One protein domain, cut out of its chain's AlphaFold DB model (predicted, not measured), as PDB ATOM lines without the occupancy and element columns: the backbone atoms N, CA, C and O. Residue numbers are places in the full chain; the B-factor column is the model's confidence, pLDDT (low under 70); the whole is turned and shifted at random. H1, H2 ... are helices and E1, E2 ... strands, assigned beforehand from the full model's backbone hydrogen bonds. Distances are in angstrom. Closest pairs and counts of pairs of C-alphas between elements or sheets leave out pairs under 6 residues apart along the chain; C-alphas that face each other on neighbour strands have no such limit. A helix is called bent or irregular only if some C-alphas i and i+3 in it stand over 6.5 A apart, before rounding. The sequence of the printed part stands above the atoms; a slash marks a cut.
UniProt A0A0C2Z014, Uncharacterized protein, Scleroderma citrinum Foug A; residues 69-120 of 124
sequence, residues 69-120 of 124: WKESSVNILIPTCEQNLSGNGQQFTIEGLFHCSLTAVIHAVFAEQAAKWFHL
ATOM      1  N   TRP A  69      96.274 123.069 104.369       75.56
ATOM      2  CA  TRP A  69      95.708 122.758 103.072       75.56
ATOM      3  C   TRP A  69      95.129 124.014 102.430       75.56
ATOM      4  O   TRP A  69      94.405 124.794 103.038       75.56
ATOM      5  N   LYS A  70      95.483 124.203 101.168       81.62
ATOM      6  CA  LYS A  70      95.026 125.276 100.302       81.62
ATOM      7  C   LYS A  70      94.430 124.641  99.065       81.62
ATOM      8  O   LYS A  70      95.033 123.735  98.492       81.62
ATOM      9  N   GLU A  71      93.272 125.128  98.658       86.56
ATOM     10  CA  GLU A  71      92.679 124.770  97.378       86.56
ATOM     11  C   GLU A  71      93.286 125.644  96.272       86.56
ATOM     12  O   GLU A  71      93.478 126.851  96.440       86.56
ATOM     13  N   SER A  72      93.646 125.034  95.145       87.19
ATOM     14  CA  SER A  72      94.186 125.736  93.981       87.19
ATOM     15  C   SER A  72      93.835 125.010  92.686       87.19
ATOM     16  O   SER A  72      93.528 123.819  92.693       87.19
ATOM     17  N   SER A  73      93.939 125.721  91.566       93.44
ATOM     18  CA  SER A  73      93.777 125.152  90.228       93.44
ATOM     19  C   SER A  73      95.138 125.038  89.549       93.44
ATOM     20  O   SER A  73      95.921 125.994  89.544       93.44
ATOM     21  N   VAL A  74      95.439 123.878  88.960       92.12
ATOM     22  CA  VAL A  74      96.730 123.623  88.298       92.12
ATOM     23  C   VAL A  74      96.520 123.267  86.837       92.12
ATOM     24  O   VAL A  74      95.700 122.424  86.485       92.12
ATOM     25  N   ASN A  75      97.314 123.898  85.977       92.50
ATOM     26  CA  ASN A  75      97.357 123.603  84.554       92.50
ATOM     27  C   ASN A  75      98.444 122.566  84.271       92.50
ATOM     28  O   ASN A  75      99.623 122.822  84.519       92.50
ATOM     29  N   ILE A  76      98.052 121.423  83.718       90.88
ATOM     30  CA  ILE A  76      98.974 120.385  83.255       90.88
ATOM     31  C   ILE A  76      98.918 120.257  81.735       90.88
ATOM     32  O   ILE A  76      97.906 120.565  81.110       90.88
ATOM     33  N   LEU A  77     100.009 119.792  81.131       89.81
ATOM     34  CA  LEU A  77     100.046 119.439  79.715       89.81
ATOM     35  C   LEU A  77      99.831 117.933  79.581       89.81
ATOM     36  O   LEU A  77     100.661 117.145  80.033       89.81
ATOM     37  N   ILE A  78      98.722 117.539  78.961       87.56
ATOM     38  CA  ILE A  78      98.403 116.140  78.678       87.56
ATOM     39  C   ILE A  78      98.996 115.775  77.314       87.56
ATOM     40  O   ILE A  78      98.641 116.419  76.324       87.56
ATOM     41  N   PRO A  79      99.871 114.756  77.222       86.00
ATOM     42  CA  PRO A  79     100.384 114.285  75.941       86.00
ATOM     43  C   PRO A  79      99.248 113.715  75.083       86.00
ATOM     44  O   PRO A  79      98.615 112.737  75.476       86.00
ATOM     45  N   THR A  80      98.995 114.299  73.911       80.94
ATOM     46  CA  THR A  80      97.932 113.833  72.995       80.94
ATOM     47  C   THR A  80      98.441 112.863  71.928       80.94
ATOM     48  O   THR A  80      97.653 112.328  71.156       80.94
ATOM     49  N   CYS A  81      99.758 112.607  71.879       72.12
ATOM     50  CA  CYS A  81     100.438 111.835  70.826       72.12
ATOM     51  C   CYS A  81     100.228 112.376  69.395       72.12
ATOM     52  O   CYS A  81     100.616 111.722  68.427       72.12
ATOM     53  N   GLU A  82      99.671 113.576  69.249       76.06
ATOM     54  CA  GLU A  82      99.532 114.263  67.970       76.06
ATOM     55  C   GLU A  82     100.841 114.977  67.617       76.06
ATOM     56  O   GLU A  82     101.487 115.585  68.473       76.06
ATOM     57  N   GLN A  83     101.251 114.905  66.348       68.38
ATOM     58  CA  GLN A  83     102.403 115.664  65.865       68.38
ATOM     59  C   GLN A  83     102.004 117.130  65.721       68.38
ATOM     60  O   GLN A  83     101.305 117.495  64.777       68.38
ATOM     61  N   ASN A  84     102.459 117.969  66.649       65.69
ATOM     62  CA  ASN A  84     102.180 119.397  66.625       65.69
ATOM     63  C   ASN A  84     103.488 120.201  66.689       65.69
ATOM     64  O   ASN A  84     104.360 119.933  67.515       65.69
ATOM     65  N   LEU A  85     103.641 121.192  65.805       65.69
ATOM     66  CA  LEU A  85     104.889 121.964  65.646       65.69
ATOM     67  C   LEU A  85     105.213 122.842  66.870       65.69
ATOM     68  O   LEU A  85     106.363 123.230  67.059       65.69
ATOM     69  N   SER A  86     104.213 123.134  67.704       69.56
ATOM     70  CA  SER A  86     104.312 123.940  68.930       69.56
ATOM     71  C   SER A  86     104.430 123.117  70.224       69.56
ATOM     72  O   SER A  86     104.466 123.702  71.306       69.56
ATOM     73  N   GLY A  87     104.511 121.782  70.135       67.06
ATOM     74  CA  GLY A  87     104.618 120.864  71.278       67.06
ATOM     75  C   GLY A  87     103.449 119.875  71.378       67.06
ATOM     76  O   GLY A  87     102.328 120.182  70.995       67.06
ATOM     77  N   ASN A  88     103.710 118.678  71.912       67.25
ATOM     78  CA  ASN A  88     102.799 117.519  71.845       67.25
ATOM     79  C   ASN A  88     101.777 117.439  73.001       67.25
ATOM     80  O   ASN A  88     101.372 116.339  73.384       67.25
ATOM     81  N   GLY A  89     101.420 118.569  73.619       76.06
ATOM     82  CA  GLY A  89     100.607 118.595  74.839       76.06
ATOM     83  C   GLY A  89      99.418 119.544  74.761       76.06
ATOM     84  O   GLY A  89      99.574 120.691  74.346       76.06
ATOM     85  N   GLN A  90      98.249 119.088  75.212       84.19
ATOM     86  CA  GLN A  90      97.071 119.933  75.412       84.19
ATOM     87  C   GLN A  90      96.990 120.379  76.873       84.19
ATOM     88  O   GLN A  90      97.132 119.566  77.785       84.19
ATOM     89  N   GLN A  91      96.743 121.670  77.098       88.81
ATOM     90  CA  GLN A  91      96.542 122.194  78.443       88.81
ATOM     91  C   GLN A  91      95.217 121.688  79.018       88.81
ATOM     92  O   GLN A  91      94.164 121.804  78.388       88.81
ATOM     93  N   PHE A  92      95.283 121.146  80.225       89.94
ATOM     94  CA  PHE A  92      94.142 120.693  81.000       89.94
ATOM     95  C   PHE A  92      94.227 121.286  82.401       89.94
ATOM     96  O   PHE A  92      95.267 121.198  83.057       89.94
ATOM     97  N   THR A  93      93.137 121.900  82.843       94.50
ATOM     98  CA  THR A  93      93.051 122.516  84.166       94.50
ATOM     99  C   THR A  93      92.410 121.538  85.138       94.50
ATOM    100  O   THR A  93      91.304 121.053  84.909       94.50
ATOM    101  N   ILE A  94      93.126 121.238  86.217       91.94
ATOM    102  CA  ILE A  94      92.611 120.484  87.356       91.94
ATOM    103  C   ILE A  94      92.128 121.508  88.377       91.94
ATOM    104  O   ILE A  94      92.940 122.242  88.941       91.94
ATOM    105  N   GLU A  95      90.817 121.553  88.581       93.75
ATOM    106  CA  GLU A  95      90.168 122.359  89.615       93.75
ATOM    107  C   GLU A  95      90.107 121.589  90.941       93.75
ATOM    108  O   GLU A  95      90.108 120.354  90.949       93.75
ATOM    109  N   GLY A  96      90.034 122.309  92.062       86.38
ATOM    110  CA  GLY A  96      89.827 121.710  93.385       86.38
ATOM    111  C   GLY A  96      91.014 120.908  93.928       86.38
ATOM    112  O   GLY A  96      90.824 119.960  94.692       86.38
ATOM    113  N   LEU A  97      92.249 121.239  93.528       86.75
ATOM    114  CA  LEU A  97      93.437 120.580  94.066       86.75
ATOM    115  C   LEU A  97      93.755 121.133  95.458       86.75
ATOM    116  O   LEU A  97      94.241 122.257  95.592       86.75
ATOM    117  N   PHE A  98      93.570 120.299  96.478       86.56
ATOM    118  CA  PHE A  98      94.039 120.575  97.830       86.56
ATOM    119  C   PHE A  98      95.525 120.239  97.962       86.56
ATOM    120  O   PHE A  98      95.952 119.113  97.700       86.56
ATOM    121  N   HIS A  99      96.326 121.207  98.400       84.94
ATOM    122  CA  HIS A  99      97.748 121.014  98.663       84.94
ATOM    123  C   HIS A  99      98.178 121.716  99.951       84.94
ATOM    124  O   HIS A  99      97.652 122.761 100.312       84.94
ATOM    125  N   CYS A 100      99.199 121.192 100.620       84.06
ATOM    126  CA  CYS A 100      99.819 121.830 101.777       84.06
ATOM    127  C   CYS A 100     101.299 122.124 101.502       84.06
ATOM    128  O   CYS A 100     101.936 121.516 100.638       84.06
ATOM    129  N   SER A 101     101.862 123.109 102.203       84.56
ATOM    130  CA  SER A 101     103.300 123.378 102.114       84.56
ATOM    131  C   SER A 101     104.062 122.258 102.818       84.56
ATOM    132  O   SER A 101     103.897 122.071 104.021       84.56
ATOM    133  N   LEU A 102     104.938 121.555 102.093       85.62
ATOM    134  CA  LEU A 102     105.763 120.487 102.669       85.62
ATOM    135  C   LEU A 102     106.545 120.973 103.899       85.62
ATOM    136  O   LEU A 102     106.591 120.287 104.914       85.62
ATOM    137  N   THR A 103     107.119 122.177 103.838       88.06
ATOM    138  CA  THR A 103     107.826 122.766 104.982       88.06
ATOM    139  C   THR A 103     106.884 123.044 106.147       88.06
ATOM    140  O   THR A 103     107.260 122.785 107.284       88.06
ATOM    141  N   ALA A 104     105.660 123.515 105.890       80.50
ATOM    142  CA  ALA A 104     104.673 123.736 106.948       80.50
ATOM    143  C   ALA A 104     104.275 122.421 107.639       80.50
ATOM    144  O   ALA A 104     104.252 122.376 108.863       80.50
ATOM    145  N   VAL A 105     104.064 121.344 106.873       84.06
ATOM    146  CA  VAL A 105     103.779 120.004 107.418       84.06
ATOM    147  C   VAL A 105     104.935 119.506 108.281       84.06
ATOM    148  O   VAL A 105     104.715 119.057 109.402       84.06
ATOM    149  N   ILE A 106     106.176 119.633 107.800       85.94
ATOM    150  CA  ILE A 106     107.363 119.248 108.575       85.94
ATOM    151  C   ILE A 106     107.425 120.051 109.882       85.94
ATOM    152  O   ILE A 106     107.599 119.466 110.948       85.94
ATOM    153  N   HIS A 107     107.246 121.373 109.831       84.19
ATOM    154  CA  HIS A 107     107.255 122.210 111.033       84.19
ATOM    155  C   HIS A 107     106.155 121.832 112.030       84.19
ATOM    156  O   HIS A 107     106.446 121.752 113.221       84.19
ATOM    157  N   ALA A 108     104.934 121.570 111.556       82.94
ATOM    158  CA  ALA A 108     103.818 121.150 112.399       82.94
ATOM    159  C   ALA A 108     104.129 119.829 113.117       82.94
ATOM    160  O   ALA A 108     104.056 119.756 114.340       82.94
ATOM    161  N   VAL A 109     104.605 118.828 112.373       85.75
ATOM    162  CA  VAL A 109     104.968 117.510 112.912       85.75
ATOM    163  C   VAL A 109     106.073 117.606 113.972       85.75
ATOM    164  O   VAL A 109     106.015 116.920 114.989       85.75
ATOM    165  N   PHE A 110     107.070 118.478 113.786       88.38
ATOM    166  CA  PHE A 110     108.130 118.687 114.783       88.38
ATOM    167  C   PHE A 110     107.724 119.578 115.968       88.38
ATOM    168  O   PHE A 110     108.439 119.592 116.973       88.38
ATOM    169  N   ALA A 111     106.605 120.303 115.883       84.81
ATOM    170  CA  ALA A 111     106.050 121.051 117.010       84.81
ATOM    171  C   ALA A 111     105.317 120.138 118.012       84.81
ATOM    172  O   ALA A 111     105.153 120.506 119.177       84.81
ATOM    173  N   GLU A 112     104.907 118.940 117.591       84.25
ATOM    174  CA  GLU A 112     104.208 117.993 118.451       84.25
ATOM    175  C   GLU A 112     105.118 117.346 119.502       84.25
ATOM    176  O   GLU A 112     106.284 117.011 119.284       84.25
ATOM    177  N   GLN A 113     104.531 117.048 120.662       85.62
ATOM    178  CA  GLN A 113     105.218 116.388 121.769       85.62
ATOM    179  C   GLN A 113     105.737 114.984 121.390       85.62
ATOM    180  O   GLN A 113     106.727 114.524 121.977       85.62
ATOM    181  N   ALA A 114     105.105 114.335 120.404       86.88
ATOM    182  CA  ALA A 114     105.488 113.038 119.856       86.88
ATOM    183  C   ALA A 114     106.814 113.073 119.073       86.88
ATOM    184  O   ALA A 114     107.514 112.059 119.029       86.88
ATOM    185  N   ALA A 115     107.221 114.234 118.547       90.50
ATOM    186  CA  ALA A 115     108.439 114.370 117.747       90.50
ATOM    187  C   ALA A 115     109.721 113.980 118.500       90.50
ATOM    188  O   ALA A 115     110.712 113.581 117.889       90.50
ATOM    189  N   LYS A 116     109.692 114.021 119.840       90.38
ATOM    190  CA  LYS A 116     110.800 113.572 120.703       90.38
ATOM    191  C   LYS A 116     111.146 112.089 120.526       90.38
ATOM    192  O   LYS A 116     112.230 111.677 120.930       90.38
ATOM    193  N   TRP A 117     110.247 111.302 119.938       93.00
ATOM    194  CA  TRP A 117     110.419 109.867 119.717       93.00
ATOM    195  C   TRP A 117     110.843 109.516 118.285       93.00
ATOM    196  O   TRP A 117     110.974 108.339 117.963       93.00
ATOM    197  N   PHE A 118     111.059 110.503 117.410       92.38
ATOM    198  CA  PHE A 118     111.469 110.231 116.034       92.38
ATOM    199  C   PHE A 118     112.936 109.807 115.942       92.38
ATOM    200  O   PHE A 118     113.838 110.428 116.505       92.38
ATOM    201  N   HIS A 119     113.189 108.768 115.149       92.19
ATOM    202  CA  HIS A 119     114.536 108.327 114.811       92.19
ATOM    203  C   HIS A 119     115.043 109.102 113.593       92.19
ATOM    204  O   HIS A 119     114.805 108.719 112.452       92.19
ATOM    205  N   LEU A 120     115.748 110.207 113.841       91.56
ATOM    206  CA  LEU A 120     116.324 111.056 112.783       91.56
ATOM    207  C   LEU A 120     117.675 110.549 112.266       91.56
ATOM    208  O   LEU A 120     118.224 111.079 111.303       91.56
TER     209      LEU A 120
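What this domain is: This is residues 69 to 120 of the 124 residues of an uncharacterized protein of Scleroderma citrinum Foug A (UniProt A0A0C2Z014). The printed part is a long, bent hairpin of two antiparallel strands, E1 and E2, with a helix, H1, continuing along the same long axis beyond the hairpin's open end and a very short helix, H2, turning off at the far tip. There is no compact core: the parts follow one another in a rod, with the loop of residues 80 to 88 at one end and H2 at the other. The printed part has 52 residues, with two named strands and two named helices in the order E1, E2, H1, H2, of mixed class, and the sheet's order is E1 - E2. It is extended, with a radius of gyration of the C-alphas of 19.2 A, and the C-alphas span 56 by 24 by 12 A.

Where its parts are: Find C-alpha 69 at (95.708, 122.758, 103.072), where E1 begins; it takes residues 69 to 79 over 28.8 A and bends by 57 degrees at residue 72. After the loop, look for C-alpha 89 at (100.607, 118.595, 74.839), where E2 begins; it runs from residue 89 to 100 over 27.1 A and bends by 76 degrees at residue 96. H1 takes residues 102 to 111 over 14.4 A. H2 takes residues 113 to 117, 8.6 A long, and ends at C-alpha 117 at (110.419, 109.867, 119.717).

How they stand to each other: Begin with the hairpin of E1 and E2, whose directions stand at 161 degrees, antiparallel. Look at C-alphas 69 and 100, which face each other at 4.4 A, and at C-alphas 79 and 89, which face each other at 4.5 A. Among the backbone pairs within hydrogen-bond range are N 70 and O 99 at 2.7 A and N 90 and O 78 at 2.9 A. Further on, H1 and H2 are close but not clearly touching, and their closest C-alphas, those of Val 109 and Ala 115, are 6.7 A apart. H1 is apart from E1, and H2 is apart from both strands. In H1 every O i to N i+4 pair is within hydrogen-bond range; in H2 0 of 1 is, and 1 of 2 O i to N i+3 pairs. H2 is neither bent nor irregular, but only just: C-alphas 113 and 116 are 6.3 A apart.

The domain as a whole: The two C-alphas farthest apart, those of Leu 85 and Gln 113, are 56.4 A apart. Residues 111 to 117, of which 113 to 117 belong to H2, stand free. The printed part has no cut; the links E2 to H1 and H1 to H2 are tight, and E1 to E2 is short, with 9 residues. The mean pLDDT of the printed part is 84.3, and residues 83 to 88 are under 70.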